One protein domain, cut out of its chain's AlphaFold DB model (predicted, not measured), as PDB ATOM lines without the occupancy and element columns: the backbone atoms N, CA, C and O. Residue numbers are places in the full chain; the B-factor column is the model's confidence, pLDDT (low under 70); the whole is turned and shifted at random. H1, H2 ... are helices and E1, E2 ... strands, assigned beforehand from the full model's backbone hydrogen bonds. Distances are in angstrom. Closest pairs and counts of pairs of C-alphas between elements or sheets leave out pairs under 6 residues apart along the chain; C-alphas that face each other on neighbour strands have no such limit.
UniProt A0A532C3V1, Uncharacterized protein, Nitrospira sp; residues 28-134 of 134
ATOM      1  N   ASP A  28     154.592 107.246 121.480       68.94
ATOM      2  CA  ASP A  28     154.223 107.754 122.803       68.94
ATOM      3  C   ASP A  28     154.081 106.619 123.840       68.94
ATOM      4  O   ASP A  28     154.453 106.792 124.998       68.94
ATOM      5  N   GLU A  29     153.654 105.426 123.419       67.81
ATOM      6  CA  GLU A  29     153.500 104.241 124.275       67.81
ATOM      7  C   GLU A  29     154.865 103.674 124.673       67.81
ATOM      8  O   GLU A  29     155.136 103.449 125.851       67.81
ATOM      9  N   ILE A  30     155.781 103.558 123.702       73.81
ATOM     10  CA  ILE A  30     157.173 103.143 123.945       73.81
ATOM     11  C   ILE A  30     157.862 104.123 124.898       73.81
ATOM     12  O   ILE A  30     158.674 103.732 125.739       73.81
ATOM     13  N   LYS A  31     157.583 105.421 124.744       78.88
ATOM     14  CA  LYS A  31     158.138 106.452 125.618       78.88
ATOM     15  C   LYS A  31     157.622 106.285 127.047       78.88
ATOM     16  O   LYS A  31     158.435 106.262 127.968       78.88
ATOM     17  N   ALA A  32     156.316 106.110 127.220       75.75
ATOM     18  CA  ALA A  32     155.711 105.944 128.534       75.75
ATOM     19  C   ALA A  32     156.181 104.669 129.246       75.75
ATOM     20  O   ALA A  32     156.490 104.701 130.438       75.75
ATOM     21  N   GLU A  33     156.300 103.562 128.514       78.88
ATOM     22  CA  GLU A  33     156.850 102.316 129.043       78.88
ATOM     23  C   GLU A  33     158.296 102.511 129.508       78.88
ATOM     24  O   GLU A  33     158.650 102.136 130.626       78.88
ATOM     25  N   LYS A  34     159.132 103.170 128.697       83.19
ATOM     26  CA  LYS A  34     160.517 103.485 129.073       83.19
ATOM     27  C   LYS A  34     160.594 104.371 130.311       83.19
ATOM     28  O   LYS A  34     161.430 104.108 131.171       83.19
ATOM     29  N   GLU A  35     159.744 105.390 130.418       84.94
ATOM     30  CA  GLU A  35     159.671 106.267 131.593       84.94
ATOM     31  C   GLU A  35     159.309 105.470 132.853       84.94
ATOM     32  O   GLU A  35     159.999 105.577 133.867       84.94
ATOM     33  N   PHE A  36     158.313 104.581 132.775       85.62
ATOM     34  CA  PHE A  36     157.949 103.696 133.885       85.62
ATOM     35  C   PHE A  36     159.078 102.714 134.248       85.62
ATOM     36  O   PHE A  36     159.407 102.505 135.426       85.62
ATOM     37  N   LEU A  37     159.708 102.098 133.246       84.31
ATOM     38  CA  LEU A  37     160.790 101.135 133.438       84.31
ATOM     39  C   LEU A  37     162.065 101.784 133.995       84.31
ATOM     40  O   LEU A  37     162.748 101.135 134.790       84.31
ATOM     41  N   ALA A  38     162.342 103.049 133.675       88.31
ATOM     42  CA  ALA A  38     163.507 103.788 134.164       88.31
ATOM     43  C   ALA A  38     163.471 104.079 135.676       88.31
ATOM     44  O   ALA A  38     164.525 104.215 136.304       88.31
ATOM     45  N   VAL A  39     162.282 104.132 136.289       89.06
ATOM     46  CA  VAL A  39     162.145 104.364 137.734       89.06
ATOM     47  C   VAL A  39     162.791 103.224 138.520       89.06
ATOM     48  O   VAL A  39     162.358 102.072 138.450       89.06
ATOM     49  N   SER A  40     163.815 103.535 139.308       89.44
ATOM     50  CA  SER A  40     164.530 102.540 140.111       89.44
ATOM     51  C   SER A  40     163.849 102.296 141.456       89.44
ATOM     52  O   SER A  40     163.366 103.229 142.091       89.44
ATOM     53  N   VAL A  41     163.855 101.048 141.932       91.75
ATOM     54  CA  VAL A  41     163.485 100.736 143.325       91.75
ATOM     55  C   VAL A  41     164.425 101.487 144.277       91.75
ATOM     56  O   VAL A  41     165.610 101.652 143.993       91.75
ATOM     57  N   GLY A  42     163.892 101.956 145.402       90.31
ATOM     58  CA  GLY A  42     164.610 102.702 146.432       90.31
ATOM     59  C   GLY A  42     164.476 104.222 146.334       90.31
ATOM     60  O   GLY A  42     164.811 104.898 147.308       90.31
ATOM     61  N   VAL A  43     163.959 104.755 145.219       92.06
ATOM     62  CA  VAL A  43     163.674 106.193 145.090       92.06
ATOM     63  C   VAL A  43     162.544 106.620 146.021       92.06
ATOM     64  O   VAL A  43     161.640 105.852 146.351       92.06
ATOM     65  N   THR A  44     162.591 107.871 146.440       92.00
ATOM     66  CA  THR A  44     161.565 108.523 147.250       92.00
ATOM     67  C   THR A  44     160.405 109.015 146.386       92.00
ATOM     68  O   THR A  44     160.535 109.207 145.176       92.00
ATOM     69  N   GLU A  45     159.265 109.297 147.017       86.56
ATOM     70  CA  GLU A  45     158.118 109.924 146.345       86.56
ATOM     71  C   GLU A  45     158.507 111.254 145.671       86.56
ATOM     72  O   GLU A  45     158.073 111.547 144.562       86.56
ATOM     73  N   HIS A  46     159.368 112.048 146.314       89.62
ATOM     74  CA  HIS A  46     159.844 113.314 145.761       89.62
ATOM     75  C   HIS A  46     160.669 113.119 144.478       89.62
ATOM     76  O   HIS A  46     160.511 113.864 143.513       89.62
ATOM     77  N   GLU A  47     161.538 112.109 144.444       91.56
ATOM     78  CA  GLU A  47     162.331 111.782 143.255       91.56
ATOM     79  C   GLU A  47     161.459 111.221 142.134       91.56
ATOM     80  O   GLU A  47     161.656 111.590 140.977       91.56
ATOM     81  N   LEU A  48     160.457 110.402 142.470       89.19
ATOM     82  CA  LEU A  48     159.472 109.924 141.503       89.19
ATOM     83  C   LEU A  48     158.723 111.097 140.856       89.19
ATOM     84  O   LEU A  48     158.649 111.177 139.632       89.19
ATOM     85  N   LYS A  49     158.231 112.045 141.663       87.38
ATOM     86  CA  LYS A  49     157.547 113.251 141.174       87.38
ATOM     87  C   LYS A  49     158.446 114.147 140.333       87.38
ATOM     88  O   LYS A  49     157.997 114.761 139.375       87.38
ATOM     89  N   ARG A  50     159.744 114.200 140.640       89.25
ATOM     90  CA  ARG A  50     160.714 114.923 139.809       89.25
ATOM     91  C   ARG A  50     160.857 114.302 138.417       89.25
ATOM     92  O   ARG A  50     161.093 115.032 137.461       89.25
ATOM     93  N   GLN A  51     160.748 112.978 138.310       86.81
ATOM     94  CA  GLN A  51     160.873 112.254 137.042       86.81
ATOM     95  C   GLN A  51     159.574 112.268 136.231       86.81
ATOM     96  O   GLN A  51     159.625 112.476 135.023       86.81
ATOM     97  N   LEU A  52     158.429 112.053 136.886       84.75
ATOM     98  CA  LEU A  52     157.134 111.822 136.229       84.75
ATOM     99  C   LEU A  52     156.129 112.976 136.389       84.75
ATOM    100  O   LEU A  52     155.052 112.934 135.802       84.75
ATOM    101  N   GLY A  53     156.463 114.004 137.169       86.00
ATOM    102  CA  GLY A  53     155.594 115.142 137.467       86.00
ATOM    103  C   GLY A  53     154.779 114.994 138.755       86.00
ATOM    104  O   GLY A  53     154.843 113.993 139.471       86.00
ATOM    105  N   GLU A  54     154.005 116.033 139.065       84.44
ATOM    106  CA  GLU A  54     153.129 116.040 140.236       84.44
ATOM    107  C   GLU A  54     151.857 115.211 139.993       84.44
ATOM    108  O   GLU A  54     151.291 115.245 138.896       84.44
ATOM    109  N   PRO A  55     151.347 114.499 141.013       81.81
ATOM    110  CA  PRO A  55     150.091 113.780 140.899       81.81
ATOM    111  C   PRO A  55     148.936 114.749 140.659       81.81
ATOM    112  O   PRO A  55     148.729 115.674 141.442       81.81
ATOM    113  N   MET A  56     148.135 114.525 139.616       79.19
ATOM    114  CA  MET A  56     147.051 115.462 139.267       79.19
ATOM    115  C   MET A  56     145.696 115.088 139.899       79.19
ATOM    116  O   MET A  56     144.690 115.754 139.653       79.19
ATOM    117  N   GLY A  57     145.641 114.033 140.722       76.06
ATOM    118  CA  GLY A  57     144.400 113.540 141.326       76.06
ATOM    119  C   GLY A  57     144.553 112.286 142.182       76.06
ATOM    120  O   GLY A  57     145.629 111.686 142.254       76.06
ATOM    121  N   ILE A  58     143.444 111.900 142.811       74.94
ATOM    122  CA  ILE A  58     143.292 110.712 143.653       74.94
ATOM    123  C   ILE A  58     142.320 109.754 142.965       74.94
ATOM    124  O   ILE A  58     141.152 110.081 142.793       74.94
ATOM    125  N   VAL A  59     142.786 108.572 142.585       74.19
ATOM    126  CA  VAL A  59     141.975 107.443 142.128       74.19
ATOM    127  C   VAL A  59     141.143 106.929 143.296       74.19
ATOM    128  O   VAL A  59     141.704 106.465 144.286       74.19
ATOM    129  N   VAL A  60     139.821 106.995 143.145       74.06
ATOM    130  CA  VAL A  60     138.823 106.574 144.142       74.06
ATOM    131  C   VAL A  60     138.186 105.222 143.821       74.06
ATOM    132  O   VAL A  60     137.529 104.629 144.670       74.06
ATOM    133  N   GLY A  61     138.392 104.693 142.614       67.75
ATOM    134  CA  GLY A  61     137.930 103.354 142.262       67.75
ATOM    135  C   GLY A  61     138.197 102.976 140.812       67.75
ATOM    136  O   GLY A  61     138.580 103.813 139.992       67.75
ATOM    137  N   MET A  62     137.967 101.700 140.503       65.88
ATOM    138  CA  MET A  62     137.981 101.172 139.141       65.88
ATOM    139  C   MET A  62     136.678 100.411 138.876       65.88
ATOM    140  O   MET A  62     136.351  99.476 139.602       65.88
ATOM    141  N   GLU A  63     135.929 100.788 137.839       67.19
ATOM    142  CA  GLU A  63     134.652 100.160 137.488       67.19
ATOM    143  C   GLU A  63     134.594  99.838 135.990       67.19
ATOM    144  O   GLU A  63     134.548 100.742 135.155       67.19
ATOM    145  N   LYS A  64     134.544  98.543 135.634       66.25
ATOM    146  CA  LYS A  64     134.474  98.068 134.235       66.25
ATOM    147  C   LYS A  64     135.600  98.639 133.350       66.25
ATOM    148  O   LYS A  64     135.330  99.153 132.272       66.25
ATOM    149  N   GLY A  65     136.844  98.620 133.841       59.81
ATOM    150  CA  GLY A  65     137.989  99.192 133.118       59.81
ATOM    151  C   GLY A  65     138.002 100.726 133.070       59.81
ATOM    152  O   GLY A  65     138.689 101.310 132.237       59.81
ATOM    153  N   ARG A  66     137.237 101.402 133.938       62.12
ATOM    154  CA  ARG A  66     137.266 102.864 134.085       62.12
ATOM    155  C   ARG A  66     137.857 103.246 135.424       62.12
ATOM    156  O   ARG A  66     137.356 102.779 136.444       62.12
ATOM    157  N   TYR A  67     138.852 104.122 135.434       67.81
ATOM    158  CA  TYR A  67     139.304 104.738 136.679       67.81
ATOM    159  C   TYR A  67     138.414 105.935 136.992       67.81
ATOM    160  O   TYR A  67     138.204 106.800 136.138       67.81
ATOM    161  N   LYS A  68     137.912 105.985 138.225       69.69
ATOM    162  CA  LYS A  68     137.272 107.170 138.793       69.69
ATOM    163  C   LYS A  68     138.290 107.874 139.663       69.69
ATOM    164  O   LYS A  68     138.947 107.226 140.481       69.69
ATOM    165  N   TYR A  69     138.431 109.181 139.501       72.31
ATOM    166  CA  TYR A  69     139.322 109.961 140.346       72.31
ATOM    167  C   TYR A  69     138.770 111.345 140.655       72.31
ATOM    168  O   TYR A  69     137.925 111.874 139.936       72.31
ATOM    169  N   THR A  70     139.286 111.944 141.722       68.81
ATOM    170  CA  THR A  70     138.950 113.297 142.162       68.81
ATOM    171  C   THR A  70     140.195 114.177 142.147       68.81
ATOM    172  O   THR A  70     141.314 113.719 142.404       68.81
ATOM    173  N   LYS A  71     140.037 115.462 141.813       65.69
ATOM    174  CA  LYS A  71     141.139 116.422 141.956       65.69
ATOM    175  C   LYS A  71     141.313 116.802 143.431       65.69
ATOM    176  O   LYS A  71     140.303 117.006 144.109       65.69
ATOM    177  N   PRO A  72     142.552 117.011 143.918       55.56
ATOM    178  CA  PRO A  72     142.813 117.270 145.336       55.56
ATOM    179  C   PRO A  72     142.147 118.552 145.862       55.56
ATOM    180  O   PRO A  72     141.908 118.670 147.057       55.56
ATOM    181  N   LEU A  73     141.848 119.508 144.973       54.97
ATOM    182  CA  LEU A  73     141.296 120.823 145.321       54.97
ATOM    183  C   LEU A  73     139.785 120.965 145.077       54.97
ATOM    184  O   LEU A  73     139.202 121.931 145.553       54.97
ATOM    185  N   GLU A  74     139.141 120.043 144.354       54.88
ATOM    186  CA  GLU A  74     137.736 120.224 143.942       54.88
ATOM    187  C   GLU A  74     136.740 119.334 144.688       54.88
ATOM    188  O   GLU A  74     135.544 119.568 144.550       54.88
ATOM    189  N   GLY A  75     137.189 118.350 145.481       48.94
ATOM    190  CA  GLY A  75     136.388 117.587 146.462       48.94
ATOM    191  C   GLY A  75     135.112 116.876 145.967       48.94
ATOM    192  O   GLY A  75     134.493 116.151 146.733       48.94
ATOM    193  N   SER A  76     134.700 117.082 144.717       51.16
ATOM    194  CA  SER A  76     133.351 116.794 144.221       51.16
ATOM    195  C   SER A  76     133.289 116.538 142.710       51.16
ATOM    196  O   SER A  76     132.295 116.005 142.227       51.16
ATOM    197  N   LEU A  77     134.347 116.858 141.952       47.84
ATOM    198  CA  LEU A  77     134.456 116.471 140.545       47.84
ATOM    199  C   LEU A  77     135.071 115.074 140.447       47.84
ATOM    200  O   LEU A  77     136.292 114.914 140.415       47.84
ATOM    201  N   GLU A  78     134.198 114.068 140.422       56.22
ATOM    202  CA  GLU A  78     134.534 112.732 139.937       56.22
ATOM    203  C   GLU A  78     134.716 112.802 138.419       56.22
ATOM    204  O   GLU A  78     133.774 113.063 137.670       56.22
ATOM    205  N   LEU A  79     135.945 112.596 137.960       55.38
ATOM    206  CA  LEU A  79     136.240 112.438 136.546       55.38
ATOM    207  C   LEU A  79     136.426 110.944 136.253       55.38
ATOM    208  O   LEU A  79     137.179 110.253 136.945       55.38
ATOM    209  N   GLU A  80     135.726 110.445 135.233       53.34
ATOM    210  CA  GLU A  80     135.860 109.068 134.746       53.34
ATOM    211  C   GLU A  80     136.730 109.038 133.485       53.34
ATOM    212  O   GLU A  80     136.500 109.812 132.554       53.34
ATOM    213  N   PHE A  81     137.689 108.111 133.420       56.78
ATOM    214  CA  PHE A  81     138.471 107.849 132.206       56.78
ATOM    215  C   PHE A  81     138.440 106.365 131.845       56.78
ATOM    216  O   PHE A  81     138.473 105.500 132.723       56.78
ATOM    217  N   TYR A  82     138.376 106.086 130.541       49.28
ATOM    218  CA  TYR A  82     138.356 104.742 129.960       49.28
ATOM    219  C   TYR A  82     139.771 104.319 129.569       49.28
ATOM    220  O   TYR A  82     140.448 105.077 128.878       49.28
ATOM    221  N   ILE A  83     140.169 103.099 129.937       47.34
ATOM    222  CA  ILE A  83     141.421 102.477 129.468       47.34
ATOM    223  C   ILE A  83     141.358 102.281 127.943       47.34
ATOM    224  O   ILE A  83     142.241 102.709 127.212       47.34
ATOM    225  N   ASP A  84     140.228 101.779 127.441       41.66
ATOM    226  CA  ASP A  84     140.122 101.298 126.054       41.66
ATOM    227  C   ASP A  84     139.795 102.398 125.023       41.66
ATOM    228  O   ASP A  84     139.632 102.127 123.834       41.66
ATOM    229  N   LYS A  85     139.626 103.652 125.464       43.31
ATOM    230  CA  LYS A  85     139.231 104.784 124.602       43.31
ATOM    231  C   LYS A  85     140.116 106.013 124.769       43.31
ATOM    232  O   LYS A  85     139.662 107.132 124.526       43.31
ATOM    233  N   PHE A  86     141.393 105.823 125.081       51.16
ATOM    234  CA  PHE A  86     142.395 106.862 124.847       51.16
ATOM    235  C   PHE A  86     142.718 106.988 123.344       51.16
ATOM    236  O   PHE A  86     143.851 106.862 122.895       51.16
ATOM    237  N   HIS A  87     141.699 107.269 122.526       40.62
ATOM    238  CA  HIS A  87     141.877 107.681 121.135       40.62
ATOM    239  C   HIS A  87     142.247 109.168 121.099       40.62
ATOM    240  O   HIS A  87     141.426 110.038 120.817       40.62
ATOM    241  N   GLY A  88     143.501 109.458 121.432       44.41
ATOM    242  CA  GLY A  88     144.085 110.793 121.375       44.41
ATOM    243  C   GLY A  88     145.401 110.841 122.140       44.41
ATOM    244  O   GLY A  88     145.529 110.179 123.166       44.41
ATOM    245  N   LYS A  89     146.366 111.627 121.634       45.56
ATOM    246  CA  LYS A  89     147.643 111.928 122.302       45.56
ATOM    247  C   LYS A  89     147.377 112.285 123.762       45.56
ATOM    248  O   LYS A  89     146.925 113.394 124.044       45.56
ATOM    249  N   SER A  90     147.626 111.351 124.665       55.53
ATOM    250  CA  SER A  90     147.480 111.588 126.091       55.53
ATOM    251  C   SER A  90     148.856 111.692 126.702       55.53
ATOM    252  O   SER A  90     149.718 110.838 126.510       55.53
ATOM    253  N   THR A  91     149.078 112.812 127.373       61.56
ATOM    254  CA  THR A  91     150.260 113.009 128.195       61.56
ATOM    255  C   THR A  91     150.208 111.986 129.327       61.56
ATOM    256  O   THR A  91     149.138 111.830 129.913       61.56
ATOM    257  N   PRO A  92     151.316 111.308 129.653       69.94
ATOM    258  CA  PRO A  92     151.362 110.443 130.815       69.94
ATOM    259  C   PRO A  92     151.003 111.189 132.099       69.94
ATOM    260  O   PRO A  92     151.373 112.352 132.277       69.94
ATOM    261  N   GLU A  93     150.306 110.516 133.008       77.94
ATOM    262  CA  GLU A  93     149.793 111.133 134.221       77.94
ATOM    263  C   GLU A  93     150.106 110.315 135.471       77.94
ATOM    264  O   GLU A  93     149.901 109.101 135.521       77.94
ATOM    265  N   LEU A  94     150.536 111.010 136.527       80.44
ATOM    266  CA  LEU A  94     150.695 110.442 137.860       80.44
ATOM    267  C   LEU A  94     149.439 110.727 138.704       80.44
ATOM    268  O   LEU A  94     148.840 111.810 138.636       80.44
ATOM    269  N   ARG A  95     149.010 109.752 139.504       79.50
ATOM    270  CA  ARG A  95     147.850 109.837 140.405       79.50
ATOM    271  C   ARG A  95     148.130 109.099 141.714       79.50
ATOM    272  O   ARG A  95     148.947 108.188 141.746       79.50
ATOM    273  N   PHE A  96     147.437 109.456 142.788       77.44
ATOM    274  CA  PHE A  96     147.434 108.666 144.025       77.44
ATOM    275  C   PHE A  96     146.308 107.642 144.001       77.44
ATOM    276  O   PHE A  96     145.244 107.950 143.486       77.44
ATOM    277  N   LEU A  97     146.486 106.468 144.601       72.38
ATOM    278  CA  LEU A  97     145.356 105.600 144.931       72.38
ATOM    279  C   LEU A  97     144.864 105.939 146.339       72.38
ATOM    280  O   LEU A  97     145.659 105.930 147.281       72.38
ATOM    281  N   SER A  98     143.568 106.213 146.507       61.25
ATOM    282  CA  SER A  98     142.986 106.254 147.847       61.25
ATOM    283  C   SER A  98     142.968 104.830 148.390       61.25
ATOM    284  O   SER A  98     142.092 104.043 148.036       61.25
ATOM    285  N   ASN A  99     143.940 104.473 149.225       55.28
ATOM    286  CA  ASN A  99     143.814 103.283 150.047       55.28
ATOM    287  C   ASN A  99     143.994 103.674 151.509       55.28
ATOM    288  O   ASN A  99     145.067 104.088 151.950       55.28
ATOM    289  N   VAL A 100     142.875 103.610 152.218       48.00
ATOM    290  CA  VAL A 100     142.752 103.777 153.659       48.00
ATOM    291  C   VAL A 100     143.131 102.406 154.237       48.00
ATOM    292  O   VAL A 100     142.520 101.424 153.837       48.00
ATOM    293  N   ASP A 101     144.169 102.341 155.082       48.53
ATOM    294  CA  ASP A 101     144.530 101.205 155.974       48.53
ATOM    295  C   ASP A 101     145.816 100.378 155.770       48.53
ATOM    296  O   ASP A 101     145.956  99.355 156.435       48.53
ATOM    297  N   GLN A 102     146.837 100.783 154.998       46.59
ATOM    298  CA  GLN A 102     148.080  99.963 154.964       46.59
ATOM    299  C   GLN A 102     149.416 100.663 155.208       46.59
ATOM    300  O   GLN A 102     150.446  99.992 155.206       46.59
ATOM    301  N   GLY A 103     149.467 101.980 155.427       50.50
ATOM    302  CA  GLY A 103     150.745 102.700 155.593       50.50
ATOM    303  C   GLY A 103     151.670 102.659 154.360       50.50
ATOM    304  O   GLY A 103     152.662 103.381 154.313       50.50
ATOM    305  N   GLN A 104     151.323 101.859 153.349       56.16
ATOM    306  CA  GLN A 104     151.914 101.796 152.027       56.16
ATOM    307  C   GLN A 104     151.194 102.793 151.128       56.16
ATOM    308  O   GLN A 104     149.964 102.807 151.045       56.16
ATOM    309  N   ARG A 105     151.967 103.645 150.457       66.19
ATOM    310  CA  ARG A 105     151.433 104.582 149.465       66.19
ATOM    311  C   ARG A 105     151.507 103.935 148.099       66.19
ATOM    312  O   ARG A 105     152.490 103.263 147.792       66.19
ATOM    313  N   ILE A 106     150.474 104.159 147.296       70.75
ATOM    314  CA  ILE A 106     150.424 103.686 145.920       70.75
ATOM    315  C   ILE A 106     150.269 104.897 145.009       70.75
ATOM    316  O   ILE A 106     149.316 105.669 145.150       70.75
ATOM    317  N   LEU A 107     151.214 105.057 144.085       74.00
ATOM    318  CA  LEU A 107     151.076 105.984 142.968       74.00
ATOM    319  C   LEU A 107     150.779 105.194 141.698       74.00
ATOM    320  O   LEU A 107     151.370 104.142 141.464       74.00
ATOM    321  N   VAL A 108     149.854 105.712 140.902       76.12
ATOM    322  CA  VAL A 108     149.403 105.120 139.649       76.12
ATOM    323  C   VAL A 108     149.907 105.980 138.499       76.12
ATOM    324  O   VAL A 108     149.701 107.193 138.501       76.12
ATOM    325  N   TYR A 109     150.574 105.350 137.540       78.06
ATOM    326  CA  TYR A 109     151.010 105.951 136.289       78.06
ATOM    327  C   TYR A 109     150.092 105.489 135.167       78.06
ATOM    328  O   TYR A 109     149.946 104.286 134.947       78.06
ATOM    329  N   LEU A 110     149.458 106.442 134.496       72.31
ATOM    330  CA  LEU A 110     148.479 106.198 133.448       72.31
ATOM    331  C   LEU A 110     148.988 106.823 132.155       72.31
ATOM    332  O   LEU A 110     149.230 108.028 132.111       72.31
ATOM    333  N   SER A 111     149.144 106.023 131.104       70.69
ATOM    334  CA  SER A 111     149.560 106.534 129.797       70.69
ATOM    335  C   SER A 111     149.033 105.674 128.655       70.69
ATOM    336  O   SER A 111     149.817 104.970 128.023       70.69
ATOM    337  N   GLY A 112     147.722 105.731 128.399       66.19
ATOM    338  CA  GLY A 112     147.038 105.055 127.284       66.19
ATOM    339  C   GLY A 112     147.106 103.522 127.327       66.19
ATOM    340  O   GLY A 112     146.087 102.870 127.504       66.19
ATOM    341  N   THR A 113     148.308 102.966 127.188       65.81
ATOM    342  CA  THR A 113     148.649 101.540 127.163       65.81
ATOM    343  C   THR A 113     149.380 101.062 128.412       65.81
ATOM    344  O   THR A 113     149.316  99.882 128.740       65.81
ATOM    345  N   VAL A 114     150.058 101.951 129.149       69.94
ATOM    346  CA  VAL A 114     150.797 101.577 130.366       69.94
ATOM    347  C   VAL A 114     150.026 101.992 131.608       69.94
ATOM    348  O   VAL A 114     149.742 103.173 131.822       69.94
ATOM    349  N   HIS A 115     149.730 101.000 132.444       76.56
ATOM    350  CA  HIS A 115     149.085 101.145 133.741       76.56
ATOM    351  C   HIS A 115     150.029 100.647 134.824       76.56
ATOM    352  O   HIS A 115     150.120  99.449 135.083       76.56
ATOM    353  N   GLY A 116     150.765 101.579 135.422       81.06
ATOM    354  CA  GLY A 116     151.812 101.302 136.395       81.06
ATOM    355  C   GLY A 116     151.401 101.614 137.829       81.06
ATOM    356  O   GLY A 116     150.726 102.604 138.085       81.06
ATOM    357  N   TYR A 117     151.869 100.814 138.777       84.88
ATOM    358  CA  TYR A 117     151.678 100.968 140.214       84.88
ATOM    359  C   TYR A 117     153.041 101.037 140.900       84.88
ATOM    360  O   TYR A 117     153.900 100.186 140.669       84.88
ATOM    361  N   PHE A 118     153.232 102.030 141.764       87.19
ATOM    362  CA  PHE A 118     154.430 102.227 142.576       87.19
ATOM    363  C   PHE A 118     154.083 102.068 144.052       87.19
ATOM    364  O   PHE A 118     153.278 102.841 144.566       87.19
ATOM    365  N   TYR A 119     154.701 101.106 144.733       86.62
ATOM    366  CA  TYR A 119     154.420 100.773 146.129       86.62
ATOM    367  C   TYR A 119     155.545 101.267 147.034       86.62
ATOM    368  O   TYR A 119     156.702 100.881 146.855       86.62
ATOM    369  N   PHE A 120     155.203 102.085 148.024       86.19
ATOM    370  CA  PHE A 120     156.160 102.663 148.965       86.19
ATOM    371  C   PHE A 120     156.085 101.987 150.333       86.19
ATOM    372  O   PHE A 120     155.001 101.624 150.790       86.19
ATOM    373  N   ASP A 121     157.228 101.851 151.001       85.75
ATOM    374  CA  ASP A 121     157.283 101.460 152.409       85.75
ATOM    375  C   ASP A 121     156.883 102.611 153.353       85.75
ATOM    376  O   ASP A 121     156.660 103.753 152.939       85.75
ATOM    377  N   ALA A 122     156.827 102.318 154.656       81.56
ATOM    378  CA  ALA A 122     156.523 103.307 155.691       81.56
ATOM    379  C   ALA A 122     157.571 104.440 155.785       81.56
ATOM    380  O   ALA A 122     157.274 105.508 156.317       81.56
ATOM    381  N   GLY A 123     158.786 104.217 155.270       84.38
ATOM    382  CA  GLY A 123     159.854 105.213 155.174       84.38
ATOM    383  C   GLY A 123     159.767 106.090 153.919       84.38
ATOM    384  O   GLY A 123     160.619 106.957 153.729       84.38
ATOM    385  N   GLY A 124     158.760 105.881 153.064       84.31
ATOM    386  CA  GLY A 124     158.552 106.650 151.840       84.31
ATOM    387  C   GLY A 124     159.493 106.269 150.698       84.31
ATOM    388  O   GLY A 124     159.701 107.086 149.796       84.31
ATOM    389  N   ARG A 125     160.064 105.059 150.714       89.94
ATOM    390  CA  ARG A 125     160.902 104.531 149.629       89.94
ATOM    391  C   ARG A 125     160.128 103.545 148.769       89.94
ATOM    392  O   ARG A 125     159.413 102.689 149.282       89.94
ATOM    393  N   LEU A 126     160.294 103.657 147.454       89.75
ATOM    394  CA  LEU A 126     159.739 102.724 146.485       89.75
ATOM    395  C   LEU A 126     160.336 101.338 146.731       89.75
ATOM    396  O   LEU A 126     161.546 101.169 146.614       89.75
ATOM    397  N   ILE A 127     159.504 100.348 147.029       90.44
ATOM    398  CA  ILE A 127     159.939  98.962 147.271       90.44
ATOM    399  C   ILE A 127     159.564  98.021 146.132       90.44
ATOM    400  O   ILE A 127     160.189  96.977 145.956       90.44
ATOM    401  N   LYS A 128     158.548  98.380 145.345       89.50
ATOM    402  CA  LYS A 128     158.028  97.545 144.266       89.50
ATOM    403  C   LYS A 128     157.332  98.406 143.223       89.50
ATOM    404  O   LYS A 128     156.716  99.413 143.565       89.50
ATOM    405  N   LYS A 129     157.390  97.977 141.966       89.06
ATOM    406  CA  LYS A 129     156.547  98.502 140.897       89.06
ATOM    407  C   LYS A 129     155.936  97.361 140.091       89.06
ATOM    408  O   LYS A 129     156.588  96.336 139.912       89.06
ATOM    409  N   GLU A 130     154.708  97.539 139.632       85.44
ATOM    410  CA  GLU A 130     153.979  96.585 138.784       85.44
ATOM    411  C   GLU A 130     153.326  97.349 137.642       85.44
ATOM    412  O   GLU A 130     152.860  98.459 137.863       85.44
ATOM    413  N   ALA A 131     153.295  96.792 136.436       79.06
ATOM    414  CA  ALA A 131     152.569  97.408 135.337       79.06
ATOM    415  C   ALA A 131     151.808  96.375 134.523       79.06
ATOM    416  O   ALA A 131     152.286  95.261 134.313       79.06
ATOM    417  N   THR A 132     150.651  96.803 134.039       73.00
ATOM    418  CA  THR A 132     149.943  96.165 132.938       73.00
ATOM    419  C   THR A 132     150.205  96.996 131.691       73.00
ATOM    420  O   THR A 132     150.043  98.217 131.719       73.00
ATOM    421  N   ILE A 133     150.644  96.330 130.628       64.81
ATOM    422  CA  ILE A 133     150.812  96.919 129.302       64.81
ATOM    423  C   ILE A 133     149.730  96.277 128.438       64.81
ATOM    424  O   ILE A 133     149.724  95.051 128.299       64.81
ATOM    425  N   SER A 134     148.794  97.094 127.967       57.22
ATOM    426  CA  SER A 134     147.655  96.687 127.140       57.22
ATOM    427  C   SER A 134     147.887  97.024 125.675       57.22
ATOM    428  O   SER A 134     148.480  98.097 125.419       57.22
TER     429      SER A 134
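What this domain is: This is residues 28 to 134 of the 134 residues of an uncharacterized protein of Nitrospira sp (UniProt A0A532C3V1). A strongly twisted sheet of seven strands is built of two meanders, a four-strand part E4 to E7 and a three-strand wing E1 to E3, joined through a short parallel pairing of E1 with E4. Helices H1 and H2 are both on one face of the sheet, at its four-strand part, which makes two layers there: H1 lies over E5 and E6, H2 lies beside the strands and over none of them, and the wing has no helix over it. The printed part has 107 residues, with two named helices and then seven named strands along the chain; the sheet's order is E3, E2, E1, E4, E5, E6, E7, mixed, and the class is mixed, helices and strands. It is compact, with a radius of gyration of the C-alphas of 13.4 A, and spans 36 by 33 by 23 A.

Where its parts are: In the sheet, E4 is residues 93 to 97, E5 106 to 111, E6 114 to 120 with 19.4 A from first to last C-alpha, and E7 126 to 133 with 20.2 A, ending at C-alpha 133 (150.812, 96.919, 129.302). The wing is E1, residues 58 to 63, E2, 66 to 70, and E3, 78 to 82. H1 is residues 28 to 38, 15.2 A long, from C-alpha 28 at (154.223, 107.754, 122.803); H2 is residues 45 to 52, 10.3 A long.

How they stand to each other: E4, E5, E6 and E7 form a meander, each strand the antiparallel neighbour of the one before, with N 95 and O 108 at 2.8 A, N 109 and O 116 at 2.8 A, and N 117 and O 130 at 2.7 A. E1, E2 and E3 form another, with N 60 and O 68 at 2.8 A and N 79 and O 69 at 2.9 A. E4 is staggered: residues 93 to 96 pair with E5 and 96 to 97 with parallel E1, where N 59 and O 96 are 2.7 A apart. The edge strands are E3 and E7, which are apart. H1 is on the sheet at a height of 8.7 A, over E6 and only just over E5, with 3 of its C-alphas; it runs along the strands, at 17 degrees to E6 on the local plane. Its closest C-alphas to E6 are Glu 33 and Val 114, 6.2 A. H2, on the same face at a height of 6.5 A, is over none of the strands; its closest C-alphas to E4 are Leu 52 and Leu 94, 6.8 A. H1 and H2 are close but not clearly touching, the C-alphas of Glu 35 and Leu 52 being 7.7 A apart, at a shallow tilt of 30 degrees, opposite ways. In both helices every O i to N i+4 pair is within hydrogen-bond range.

The domain as a whole: The C-alphas farthest apart, those of His 87 and Gly 123, are 38.6 A apart. The printed part has no cut, and no link is long. Mean pLDDT of the printed part is 71.8; 46 residues are under 70, among them 70 to 92 and 98 to 105.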